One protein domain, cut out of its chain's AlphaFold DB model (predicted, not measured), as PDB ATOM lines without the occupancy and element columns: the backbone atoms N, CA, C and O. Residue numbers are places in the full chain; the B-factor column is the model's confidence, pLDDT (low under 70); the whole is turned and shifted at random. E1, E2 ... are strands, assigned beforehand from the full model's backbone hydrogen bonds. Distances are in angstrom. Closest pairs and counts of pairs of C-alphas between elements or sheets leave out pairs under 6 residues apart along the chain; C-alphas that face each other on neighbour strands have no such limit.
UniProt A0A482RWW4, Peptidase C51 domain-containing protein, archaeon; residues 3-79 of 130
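AT A GLANCE: This is residues 3 to 79 of the 130 residues of the protein "Peptidase C51 domain-containing protein" of archaeon (UniProt A0A482RWW4). One strongly twisted sheet of five strands folds back on itself into two leaves that are partly face to face, E1 and E2 on one side and E4 and E5 on the other, with E3 as the hinge between them. The strands follow one another as a meander, each the antiparallel neighbour of the one before; E1 and E3 bend sharply, by 76 and 69 degrees, and the way across the sheet turns by 63 degrees from edge to edge, its curl. The printed part has 77 residues with five named strands, E1 to E5 along the chain, and no named helix; the sheet's order is E1, E2, E3, E4, E5, all antiparallel. The class is all strand, although the named strands hold 38 of the 77 residues, under half. The whole is compact, with a radius of gyration of the C-alphas of 11.6 A, and rounded, spanning 33 by 27 by 24 A.

HOW THE PARTS SIT: The hinge of the folded sheet is E3, residues 40 to 48, an inner strand that bends by 69 degrees at residue 43. Its neighbour E2, residues 26 to 32, is antiparallel to it at 146 degrees; C-alphas 32 and 40 face each other at 4.2 A, and N 29 and O 44 are within hydrogen-bond range at 2.9 A. Beyond E2 is the edge strand E1, residues 14 to 23, antiparallel to E2 at 150 degrees, with N 17 and O 30 within hydrogen-bond range at 2.8 A. E1 bends by 76 degrees at residue 19. On the other side of E3 is E4, residues 57 to 62, antiparallel at 139 degrees, with N 47 and O 59 within hydrogen-bond range at 2.9 A. The other edge strand is E5, residues 73 to 78, antiparallel to E4, with N 73 and O 58 within hydrogen-bond range at 2.8 A. The pairing of E4 is staggered: residues 57 to 58 pair with E5 and residues 58 to 60 with E3. Residues 61 to 62 of E4 also pair, antiparallel, with residues 67 to 68. Each strand forms a hairpin with the next. E1 and E4, E2 and E5, and E3 and E5 are apart. E1 and E2 face E4 and E5 with 12 pairs of C-alphas within 11 A.

IN THESE COORDINATES: E1 begins at C-alpha 14, at (-0.327, -36.617, -38.196), and measures 22.3 A from first to last C-alpha. E2 measures 19.1 A and E3 21.5 A, with C-alpha 40 at (-1.721, -33.198, -25.531). E4 measures 16.3 A. E5 measures 13.8 A and ends at C-alpha 78, at (-9.936, -42.428, -41.325).

THE WHOLE: The two C-alphas farthest apart are those of Gly 38 and Gly 52, 33.5 A. The first and last printed C-alphas, Val 3 and Ile 79, are 7.4 A apart. The printed part has no cut. The link from E1 to E2 is tight, and the other three are short. The mean pLDDT of the printed part is 96.6, and no printed residue is under 70.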
ATOM      1  N   VAL A   3      -6.350 -39.363 -40.200       98.31
ATOM      2  CA  VAL A   3      -4.994 -39.437 -40.756       98.31
ATOM      3  C   VAL A   3      -4.757 -38.234 -41.656       98.31
ATOM      4  O   VAL A   3      -5.432 -38.070 -42.674       98.31
ATOM      5  N   LEU A   4      -3.795 -37.398 -41.283       98.00
ATOM      6  CA  LEU A   4      -3.338 -36.266 -42.079       98.00
ATOM      7  C   LEU A   4      -2.005 -36.599 -42.737       98.00
ATOM      8  O   LEU A   4      -1.184 -37.309 -42.153       98.00
ATOM      9  N   HIS A   5      -1.776 -36.007 -43.900       95.44
ATOM     10  CA  HIS A   5      -0.455 -35.920 -44.513       95.44
ATOM     11  C   HIS A   5      -0.076 -34.451 -44.710       95.44
ATOM     12  O   HIS A   5      -0.917 -33.563 -44.565       95.44
ATOM     13  N   ASP A   6       1.199 -34.188 -44.992       94.81
ATOM     14  CA  ASP A   6       1.726 -32.828 -45.123       94.81
ATOM     15  C   ASP A   6       1.428 -31.934 -43.900       94.81
ATOM     16  O   ASP A   6       1.124 -30.742 -44.002       94.81
ATOM     17  N   TYR A   7       1.475 -32.502 -42.692       90.88
ATOM     18  CA  TYR A   7       1.202 -31.739 -41.473       90.88
ATOM     19  C   TYR A   7       2.355 -30.771 -41.164       90.88
ATOM     20  O   TYR A   7       2.143 -29.554 -41.098       90.88
ATOM     21  N   ALA A   8       3.576 -31.303 -41.087       92.44
ATOM     22  CA  ALA A   8       4.818 -30.569 -40.829       92.44
ATOM     23  C   ALA A   8       5.792 -30.615 -42.026       92.44
ATOM     24  O   ALA A   8       6.996 -30.442 -41.859       92.44
ATOM     25  N   GLY A   9       5.273 -30.865 -43.230       92.25
ATOM     26  CA  GLY A   9       6.034 -31.044 -44.468       92.25
ATOM     27  C   GLY A   9       5.654 -32.343 -45.189       92.25
ATOM     28  O   GLY A   9       5.001 -33.197 -44.584       92.25
ATOM     29  N   PRO A  10       6.081 -32.525 -46.452       92.06
ATOM     30  CA  PRO A  10       5.562 -33.565 -47.348       92.06
ATOM     31  C   PRO A  10       5.768 -35.002 -46.843       92.06
ATOM     32  O   PRO A  10       4.939 -35.861 -47.119       92.06
ATOM     33  N   GLU A  11       6.808 -35.243 -46.042       94.44
ATOM     34  CA  GLU A  11       7.132 -36.560 -45.465       94.44
ATOM     35  C   GLU A  11       6.516 -36.789 -44.070       94.44
ATOM     36  O   GLU A  11       6.782 -37.798 -43.414       94.44
ATOM     37  N   HIS A  12       5.708 -35.849 -43.571       94.38
ATOM     38  CA  HIS A  12       5.178 -35.882 -42.209       94.38
ATOM     39  C   HIS A  12       3.659 -36.049 -42.181       94.38
ATOM     40  O   HIS A  12       2.898 -35.170 -42.596       94.38
ATOM     41  N   GLY A  13       3.222 -37.170 -41.609       94.62
ATOM     42  CA  GLY A  13       1.828 -37.407 -41.248       94.62
ATOM     43  C   GLY A  13       1.481 -36.911 -39.845       94.62
ATOM     44  O   GLY A  13       2.358 -36.611 -39.035       94.62
ATOM     45  N   HIS A  14       0.184 -36.862 -39.548       97.44
ATOM     46  CA  HIS A  14      -0.327 -36.617 -38.196       97.44
ATOM     47  C   HIS A  14      -1.547 -37.485 -37.923       97.44
ATOM     48  O   HIS A  14      -2.415 -37.633 -38.783       97.44
ATOM     49  N   LEU A  15      -1.628 -38.038 -36.717       97.38
ATOM     50  CA  LEU A  15      -2.761 -38.849 -36.286       97.38
ATOM     51  C   LEU A  15      -3.535 -38.130 -35.190       97.38
ATOM     52  O   LEU A  15      -2.954 -37.535 -34.281       97.38
ATOM     53  N   ALA A  16      -4.860 -38.228 -35.259       98.19
ATOM     54  CA  ALA A  16      -5.742 -37.756 -34.204       98.19
ATOM     55  C   ALA A  16      -6.842 -38.782 -33.920       98.19
ATOM     56  O   ALA A  16      -7.440 -39.364 -34.831       98.19
ATOM     57  N   VAL A  17      -7.135 -39.029 -32.648       98.06
ATOM     58  CA  VAL A  17      -8.235 -39.907 -32.246       98.06
ATOM     59  C   VAL A  17      -9.527 -39.113 -32.332       98.06
ATOM     60  O   VAL A  17      -9.706 -38.141 -31.612       98.06
ATOM     61  N   VAL A  18     -10.449 -39.535 -33.194       97.62
ATOM     62  CA  VAL A  18     -11.783 -38.932 -33.265       97.62
ATOM     63  C   VAL A  18     -12.585 -39.373 -32.046       97.62
ATOM     64  O   VAL A  18     -12.673 -40.568 -31.758       97.62
ATOM     65  N   ARG A  19     -13.142 -38.406 -31.321       97.06
ATOM     66  CA  ARG A  19     -13.937 -38.621 -30.109       97.06
ATOM     67  C   ARG A  19     -15.423 -38.528 -30.389       97.06
ATOM     68  O   ARG A  19     -16.148 -39.442 -30.026       97.06
ATOM     69  N   ASN A  20     -15.839 -37.455 -31.056       95.62
ATOM     70  CA  ASN A  20     -17.242 -37.162 -31.325       95.62
ATOM     71  C   ASN A  20     -17.413 -36.590 -32.732       95.62
ATOM     72  O   ASN A  20     -16.575 -35.810 -33.190       95.62
ATOM     73  N   LEU A  21     -18.531 -36.930 -33.367       96.25
ATOM     74  CA  LEU A  21     -19.062 -36.217 -34.523       96.25
ATOM     75  C   LEU A  21     -20.029 -35.152 -34.006       96.25
ATOM     76  O   LEU A  21     -21.011 -35.486 -33.352       96.25
ATOM     77  N   ILE A  22     -19.732 -33.880 -34.258       98.25
ATOM     78  CA  ILE A  22     -20.566 -32.760 -33.806       98.25
ATOM     79  C   ILE A  22     -21.657 -32.470 -34.831       98.25
ATOM     80  O   ILE A  22     -22.816 -32.281 -34.477       98.25
ATOM     81  N   ASN A  23     -21.286 -32.444 -36.107       96.88
ATOM     82  CA  ASN A  23     -22.199 -32.327 -37.238       96.88
ATOM     83  C   ASN A  23     -21.510 -32.866 -38.503       96.88
ATOM     84  O   ASN A  23     -20.383 -33.352 -38.435       96.88
ATOM     85  N   GLY A  24     -22.162 -32.758 -39.664       96.88
ATOM     86  CA  GLY A  24     -21.630 -33.279 -40.930       96.88
ATOM     87  C   GLY A  24     -20.252 -32.739 -41.344       96.88
ATOM     88  O   GLY A  24     -19.615 -33.362 -42.185       96.88
ATOM     89  N   ARG A  25     -19.789 -31.630 -40.750       98.25
ATOM     90  CA  ARG A  25     -18.516 -30.960 -41.057       98.25
ATOM     91  C   ARG A  25     -17.633 -30.683 -39.847       98.25
ATOM     92  O   ARG A  25     -16.600 -30.042 -39.997       98.25
ATOM     93  N   GLU A  26     -17.997 -31.135 -38.653       98.62
ATOM     94  CA  GLU A  26     -17.191 -30.889 -37.457       98.62
ATOM     95  C   GLU A  26     -17.074 -32.145 -36.600       98.62
ATOM     96  O   GLU A  26     -18.067 -32.796 -36.264       98.62
ATOM     97  N   ILE A  27     -15.841 -32.451 -36.207       98.56
ATOM     98  CA  ILE A  27     -15.503 -33.510 -35.259       98.56
ATOM     99  C   ILE A  27     -14.679 -32.938 -34.106       98.56
ATOM    100  O   ILE A  27     -14.046 -31.885 -34.209       98.56
ATOM    101  N   ARG A  28     -14.648 -33.682 -33.001       98.62
ATOM    102  CA  ARG A  28     -13.730 -33.445 -31.885       98.62
ATOM    103  C   ARG A  28     -12.676 -34.527 -31.849       98.62
ATOM    104  O   ARG A  28     -13.014 -35.705 -31.986       98.62
ATOM    105  N   VAL A  29     -11.424 -34.130 -31.653       98.50
ATOM    106  CA  VAL A  29     -10.290 -35.051 -31.655       98.50
ATOM    107  C   VAL A  29      -9.391 -34.879 -30.438       98.50
ATOM    108  O   VAL A  29      -9.274 -33.783 -29.893       98.50
ATOM    109  N   ASP A  30      -8.709 -35.959 -30.079       98.50
ATOM    110  CA  ASP A  30      -7.577 -35.944 -29.159       98.50
ATOM    111  C   ASP A  30      -6.294 -36.217 -29.958       98.50
ATOM    112  O   ASP A  30      -6.240 -37.151 -30.763       98.50
ATOM    113  N   HIS A  31      -5.259 -35.401 -29.765       97.75
ATOM    114  CA  HIS A  31      -3.963 -35.561 -30.431       97.75
ATOM    115  C   HIS A  31      -2.828 -34.923 -29.626       97.75
ATOM    116  O   HIS A  31      -3.041 -33.997 -28.847       97.75
ATOM    117  N   ALA A  32      -1.610 -35.422 -29.822       97.31
ATOM    118  CA  ALA A  32      -0.410 -34.899 -29.180       97.31
ATOM    119  C   ALA A  32       0.451 -34.120 -30.178       97.31
ATOM    120  O   ALA A  32       0.393 -34.376 -31.378       97.31
ATOM    121  N   ASN A  33       1.275 -33.204 -29.676       94.50
ATOM    122  CA  ASN A  33       2.329 -32.505 -30.410       94.50
ATOM    123  C   ASN A  33       1.863 -31.704 -31.649       94.50
ATOM    124  O   ASN A  33       2.585 -31.598 -32.641       94.50
ATOM    125  N   TRP A  34       0.658 -31.122 -31.600       94.31
ATOM    126  CA  TRP A  34       0.094 -30.309 -32.691       94.31
ATOM    127  C   TRP A  34       0.773 -28.941 -32.887       94.31
ATOM    128  O   TRP A  34       0.736 -28.360 -33.967       94.31
ATOM    129  N   LEU A  35       1.378 -28.390 -31.837       92.19
ATOM    130  CA  LEU A  35       2.089 -27.108 -31.905       92.19
ATOM    131  C   LEU A  35       3.599 -27.290 -31.731       92.19
ATOM    132  O   LEU A  35       4.312 -26.330 -31.459       92.19
ATOM    133  N   ASN A  36       4.078 -28.528 -31.904       91.25
ATOM    134  CA  ASN A  36       5.466 -28.925 -31.677       91.25
ATOM    135  C   ASN A  36       5.998 -28.550 -30.276       91.25
ATOM    136  O   ASN A  36       7.176 -28.250 -30.100       91.25
ATOM    137  N   ASP A  37       5.110 -28.532 -29.283       92.19
ATOM    138  CA  ASP A  37       5.376 -28.147 -27.896       92.19
ATOM    139  C   ASP A  37       5.269 -29.337 -26.925       92.19
ATOM    140  O   ASP A  37       5.345 -29.160 -25.712       92.19
ATOM    141  N   GLY A  38       5.076 -30.557 -27.442       94.38
ATOM    142  CA  GLY A  38       4.879 -31.766 -26.639       94.38
ATOM    143  C   GLY A  38       3.515 -31.866 -25.944       94.38
ATOM    144  O   GLY A  38       3.262 -32.860 -25.261       94.38
ATOM    145  N   SER A  39       2.618 -30.893 -26.128       95.75
ATOM    146  CA  SER A  39       1.315 -30.865 -25.462       95.75
ATOM    147  C   SER A  39       0.361 -31.935 -25.997       95.75
ATOM    148  O   SER A  39       0.403 -32.313 -27.172       95.75
ATOM    149  N   VAL A  40      -0.560 -32.385 -25.142       97.00
ATOM    150  CA  VAL A  40      -1.721 -33.198 -25.531       97.00
ATOM    151  C   VAL A  40      -2.952 -32.303 -25.554       97.00
ATOM    152  O   VAL A  40      -3.308 -31.702 -24.544       97.00
ATOM    153  N   PHE A  41      -3.613 -32.231 -26.703       97.31
ATOM    154  CA  PHE A  41      -4.832 -31.457 -26.896       97.31
ATOM    155  C   PHE A  41      -6.012 -32.424 -26.923       97.31
ATOM    156  O   PHE A  41      -6.029 -33.366 -27.718       97.31
ATOM    157  N   VAL A  42      -6.984 -32.187 -26.044       97.62
ATOM    158  CA  VAL A  42      -8.178 -33.022 -25.874       97.62
ATOM    159  C   VAL A  42      -9.425 -32.274 -26.321       97.62
ATOM    160  O   VAL A  42      -9.536 -31.065 -26.114       97.62
ATOM    161  N   ASN A  43     -10.373 -32.990 -26.923       97.62
ATOM    162  CA  ASN A  43     -11.626 -32.442 -27.446       97.62
ATOM    163  C   ASN A  43     -11.410 -31.254 -28.416       97.62
ATOM    164  O   ASN A  43     -12.230 -30.331 -28.489       97.62
ATOM    165  N   ASN A  44     -10.296 -31.265 -29.152       98.31
ATOM    166  CA  ASN A  44      -9.898 -30.179 -30.039       98.31
ATOM    167  C   ASN A  44     -10.791 -30.184 -31.298       98.31
ATOM    168  O   ASN A  44     -10.956 -31.244 -31.915       98.31
ATOM    169  N   PRO A  45     -11.417 -29.054 -31.680       98.69
ATOM    170  CA  PRO A  45     -12.251 -29.009 -32.874       98.69
ATOM    171  C   PRO A  45     -11.458 -29.152 -34.179       98.69
ATOM    172  O   PRO A  45     -10.404 -28.540 -34.372       98.69
ATOM    173  N   VAL A  46     -12.029 -29.921 -35.106       98.75
ATOM    174  CA  VAL A  46     -11.575 -30.054 -36.495       98.75
ATOM    175  C   VAL A  46     -12.776 -29.877 -37.415       98.75
ATOM    176  O   VAL A  46     -13.808 -30.517 -37.215       98.75
ATOM    177  N   MET A  47     -12.626 -29.018 -38.419       98.75
ATOM    178  CA  MET A  47     -13.665 -28.711 -39.397       98.75
ATOM    179  C   MET A  47     -13.275 -29.233 -40.772       98.75
ATOM    180  O   MET A  47     -12.172 -28.955 -41.243       98.75
ATOM    181  N   ASP A  48     -14.195 -29.924 -41.432       98.81
ATOM    182  CA  ASP A  48     -14.129 -30.187 -42.861       98.81
ATOM    183  C   ASP A  48     -14.338 -28.894 -43.658       98.81
ATOM    184  O   ASP A  48     -15.353 -28.208 -43.529       98.81
ATOM    185  N   VAL A  49     -13.361 -28.575 -44.501       98.69
ATOM    186  CA  VAL A  49     -13.367 -27.422 -45.410       98.69
ATOM    187  C   VAL A  49     -13.259 -27.861 -46.872       98.69
ATOM    188  O   VAL A  49     -12.965 -27.045 -47.745       98.69
ATOM    189  N   SER A  50     -13.461 -29.151 -47.151       98.56
ATOM    190  CA  SER A  50     -13.568 -29.665 -48.512       98.56
ATOM    191  C   SER A  50     -14.803 -29.100 -49.220       98.56
ATOM    192  O   SER A  50     -15.888 -28.966 -48.637       98.56
ATOM    193  N   GLU A  51     -14.650 -28.809 -50.512       98.19
ATOM    194  CA  GLU A  51     -15.756 -28.367 -51.370       98.19
ATOM    195  C   GLU A  51     -16.858 -29.436 -51.438       98.19
ATOM    196  O   GLU A  51     -18.042 -29.112 -51.372       98.19
ATOM    197  N   GLY A  52     -16.460 -30.713 -51.484       98.12
ATOM    198  CA  GLY A  52     -17.352 -31.864 -51.643       98.12
ATOM    199  C   GLY A  52     -18.044 -32.363 -50.374       98.12
ATOM    200  O   GLY A  52     -18.880 -33.255 -50.483       98.12
ATOM    201  N   ASN A  53     -17.744 -31.812 -49.191       97.56
ATOM    202  CA  ASN A  53     -18.205 -32.374 -47.909       97.56
ATOM    203  C   ASN A  53     -17.739 -33.821 -47.674       97.56
ATOM    204  O   ASN A  53     -18.471 -34.652 -47.134       97.56
ATOM    205  N   ASP A  54     -16.545 -34.140 -48.160       97.69
ATOM    206  CA  ASP A  54     -16.002 -35.496 -48.226       97.69
ATOM    207  C   ASP A  54     -14.800 -35.686 -47.296       97.69
ATOM    208  O   ASP A  54     -14.105 -36.700 -47.369       97.69
ATOM    209  N   TRP A  55     -14.565 -34.717 -46.404       98.31
ATOM    210  CA  TRP A  55     -13.467 -34.710 -45.442       98.31
ATOM    211  C   TRP A  55     -12.070 -34.725 -46.063       98.31
ATOM    212  O   TRP A  55     -11.107 -34.923 -45.331       98.31
ATOM    213  N   THR A  56     -11.909 -34.469 -47.365       98.31
ATOM    214  CA  THR A  56     -10.586 -34.480 -48.024       98.31
ATOM    215  C   THR A  56      -9.653 -33.363 -47.550       98.31
ATOM    216  O   THR A  56      -8.434 -33.449 -47.726       98.31
ATOM    217  N   LYS A  57     -10.196 -32.304 -46.940       98.56
ATOM    218  CA  LYS A  57      -9.452 -31.137 -46.450       98.56
ATOM    219  C   LYS A  57     -10.039 -30.652 -45.136       98.56
ATOM    220  O   LYS A  57     -11.238 -30.412 -45.056       98.56
ATOM    221  N   VAL A  58      -9.196 -30.419 -44.134       98.69
ATOM    222  CA  VAL A  58      -9.641 -29.945 -42.815       98.69
ATOM    223  C   VAL A  58      -8.878 -28.719 -42.328       98.69
ATOM    224  O   VAL A  58      -7.729 -28.482 -42.699       98.69
ATOM    225  N   ARG A  59      -9.506 -27.954 -41.435       98.38
ATOM    226  CA  ARG A  59      -8.836 -27.003 -40.541       98.38
ATOM    227  C   ARG A  59      -8.913 -27.499 -39.111       98.38
ATOM    228  O   ARG A  59      -9.920 -28.058 -38.687       98.38
ATOM    229  N   VAL A  60      -7.855 -27.237 -38.357       98.19
ATOM    230  CA  VAL A  60      -7.765 -27.584 -36.939       98.19
ATOM    231  C   VAL A  60      -7.811 -26.301 -36.122       98.19
ATOM    232  O   VAL A  60      -7.197 -25.295 -36.491       98.19
ATOM    233  N   TRP A  61      -8.563 -26.319 -35.028       98.19
ATOM    234  CA  TRP A  61      -8.606 -25.201 -34.099       98.19
ATOM    235  C   TRP A  61      -7.252 -25.013 -33.413       98.19
ATOM    236  O   TRP A  61      -6.638 -25.967 -32.928       98.19
ATOM    237  N   ASN A  62      -6.778 -23.771 -33.368       96.56
ATOM    238  CA  ASN A  62      -5.584 -23.407 -32.630       96.56
ATOM    239  C   ASN A  62      -6.004 -22.838 -31.272       96.56
ATOM    240  O   ASN A  62      -6.426 -21.682 -31.165       96.56
ATOM    241  N   ILE A  63      -5.843 -23.658 -30.230       92.50
ATOM    242  CA  ILE A  63      -6.230 -23.301 -28.864       92.50
ATOM    243  C   ILE A  63      -5.457 -22.100 -28.304       92.50
ATOM    244  O   ILE A  63      -6.019 -21.364 -27.503       92.50
ATOM    245  N   GLN A  64      -4.208 -21.872 -28.731       92.06
ATOM    246  CA  GLN A  64      -3.390 -20.756 -28.243       92.06
ATOM    247  C   GLN A  64      -3.917 -19.427 -28.783       92.06
ATOM    248  O   GLN A  64      -3.922 -18.425 -28.077       92.06
ATOM    249  N   THR A  65      -4.385 -19.425 -30.032       96.19
ATOM    250  CA  THR A  65      -4.954 -18.228 -30.671       96.19
ATOM    251  C   THR A  65      -6.454 -18.063 -30.441       96.19
ATOM    252  O   THR A  65      -6.989 -16.993 -30.707       96.19
ATOM    253  N   GLY A  66      -7.152 -19.113 -29.993       97.06
ATOM    254  CA  GLY A  66      -8.611 -19.104 -29.883       97.06
ATOM    255  C   GLY A  66      -9.312 -18.917 -31.233       97.06
ATOM    256  O   GLY A  66     -10.358 -18.276 -31.293       97.06
ATOM    257  N   ALA A  67      -8.729 -19.446 -32.311       97.88
ATOM    258  CA  ALA A  67      -9.237 -19.301 -33.670       97.88
ATOM    259  C   ALA A  67      -8.953 -20.548 -34.520       97.88
ATOM    260  O   ALA A  67      -8.127 -21.399 -34.178       97.88
ATOM    261  N   TRP A  68      -9.615 -20.643 -35.674       98.19
ATOM    262  CA  TRP A  68      -9.286 -21.649 -36.681       98.19
ATOM    263  C   TRP A  68      -7.884 -21.412 -37.242       98.19
ATOM    264  O   TRP A  68      -7.548 -20.296 -37.637       98.19
ATOM    265  N   GLY A  69      -7.075 -22.472 -37.314       95.81
ATOM    266  CA  GLY A  69      -5.758 -22.408 -37.934       95.81
ATOM    267  C   GLY A  69      -5.841 -21.993 -39.406       95.81
ATOM    268  O   GLY A  69      -6.753 -22.392 -40.134       95.81
ATOM    269  N   GLY A  70      -4.869 -21.198 -39.858       95.25
ATOM    270  CA  GLY A  70      -4.831 -20.714 -41.242       95.25
ATOM    271  C   GLY A  70      -4.553 -21.818 -42.268       95.25
ATOM    272  O   GLY A  70      -5.093 -21.776 -43.377       95.25
ATOM    273  N   LYS A  71      -3.755 -22.826 -41.891       95.56
ATOM    274  CA  LYS A  71      -3.388 -23.950 -42.760       95.56
ATOM    275  C   LYS A  71      -4.565 -24.911 -42.939       95.56
ATOM    276  O   LYS A  71      -5.234 -25.287 -41.978       95.56
ATOM    277  N   VAL A  72      -4.786 -25.308 -44.189       98.06
ATOM    278  CA  VAL A  72      -5.682 -26.404 -44.563       98.06
ATOM    279  C   VAL A  72      -4.836 -27.660 -44.702       98.06
ATOM    280  O   VAL A  72      -3.817 -27.641 -45.389       98.06
ATOM    281  N   TYR A  73      -5.249 -28.730 -44.037       98.00
ATOM    282  CA  TYR A  73      -4.539 -29.999 -44.021       98.00
ATOM    283  C   TYR A  73      -5.269 -31.002 -44.902       98.00
ATOM    284  O   TYR A  73      -6.482 -31.174 -44.737       98.00
ATOM    285  N   PRO A  74      -4.568 -31.662 -45.830       98.06
ATOM    286  CA  PRO A  74      -5.168 -32.721 -46.608       98.06
ATOM    287  C   PRO A  74      -5.307 -33.987 -45.748       98.06
ATOM    288  O   PRO A  74      -4.451 -34.327 -44.922       98.06
ATOM    289  N   VAL A  75      -6.438 -34.663 -45.913       98.44
ATOM    290  CA  VAL A  75      -6.791 -35.862 -45.155       98.44
ATOM    291  C   VAL A  75      -6.533 -37.080 -46.023       98.44
ATOM    292  O   VAL A  75      -7.079 -37.206 -47.114       98.44
ATOM    293  N   GLN A  76      -5.722 -38.002 -45.514       97.31
ATOM    294  CA  GLN A  76      -5.496 -39.286 -46.167       97.31
ATOM    295  C   GLN A  76      -6.663 -40.252 -45.929       97.31
ATOM    296  O   GLN A  76      -6.948 -41.109 -46.760       97.31
ATOM    297  N   GLY A  77      -7.342 -40.119 -44.789       96.06
ATOM    298  CA  GLY A  77      -8.565 -40.853 -44.496       96.06
ATOM    299  C   GLY A  77      -8.798 -41.038 -43.005       96.06
ATOM    300  O   GLY A  77      -8.245 -40.328 -42.160       96.06
ATOM    301  N   PHE A  78      -9.614 -42.040 -42.689       96.06
ATOM    302  CA  PHE A  78      -9.936 -42.428 -41.325       96.06
ATOM    303  C   PHE A  78      -9.660 -43.914 -41.112       96.06
ATOM    304  O   PHE A  78     -10.000 -44.750 -41.943       96.06
ATOM    305  N   ILE A  79      -9.083 -44.243 -39.960       91.06
ATOM    306  CA  ILE A  79      -8.907 -45.615 -39.478       91.06
ATOM    307  C   ILE A  79      -9.911 -45.832 -38.350       91.06
ATOM    308  O   ILE A  79      -9.787 -45.224 -37.285       91.06
TER     309      ILE A  79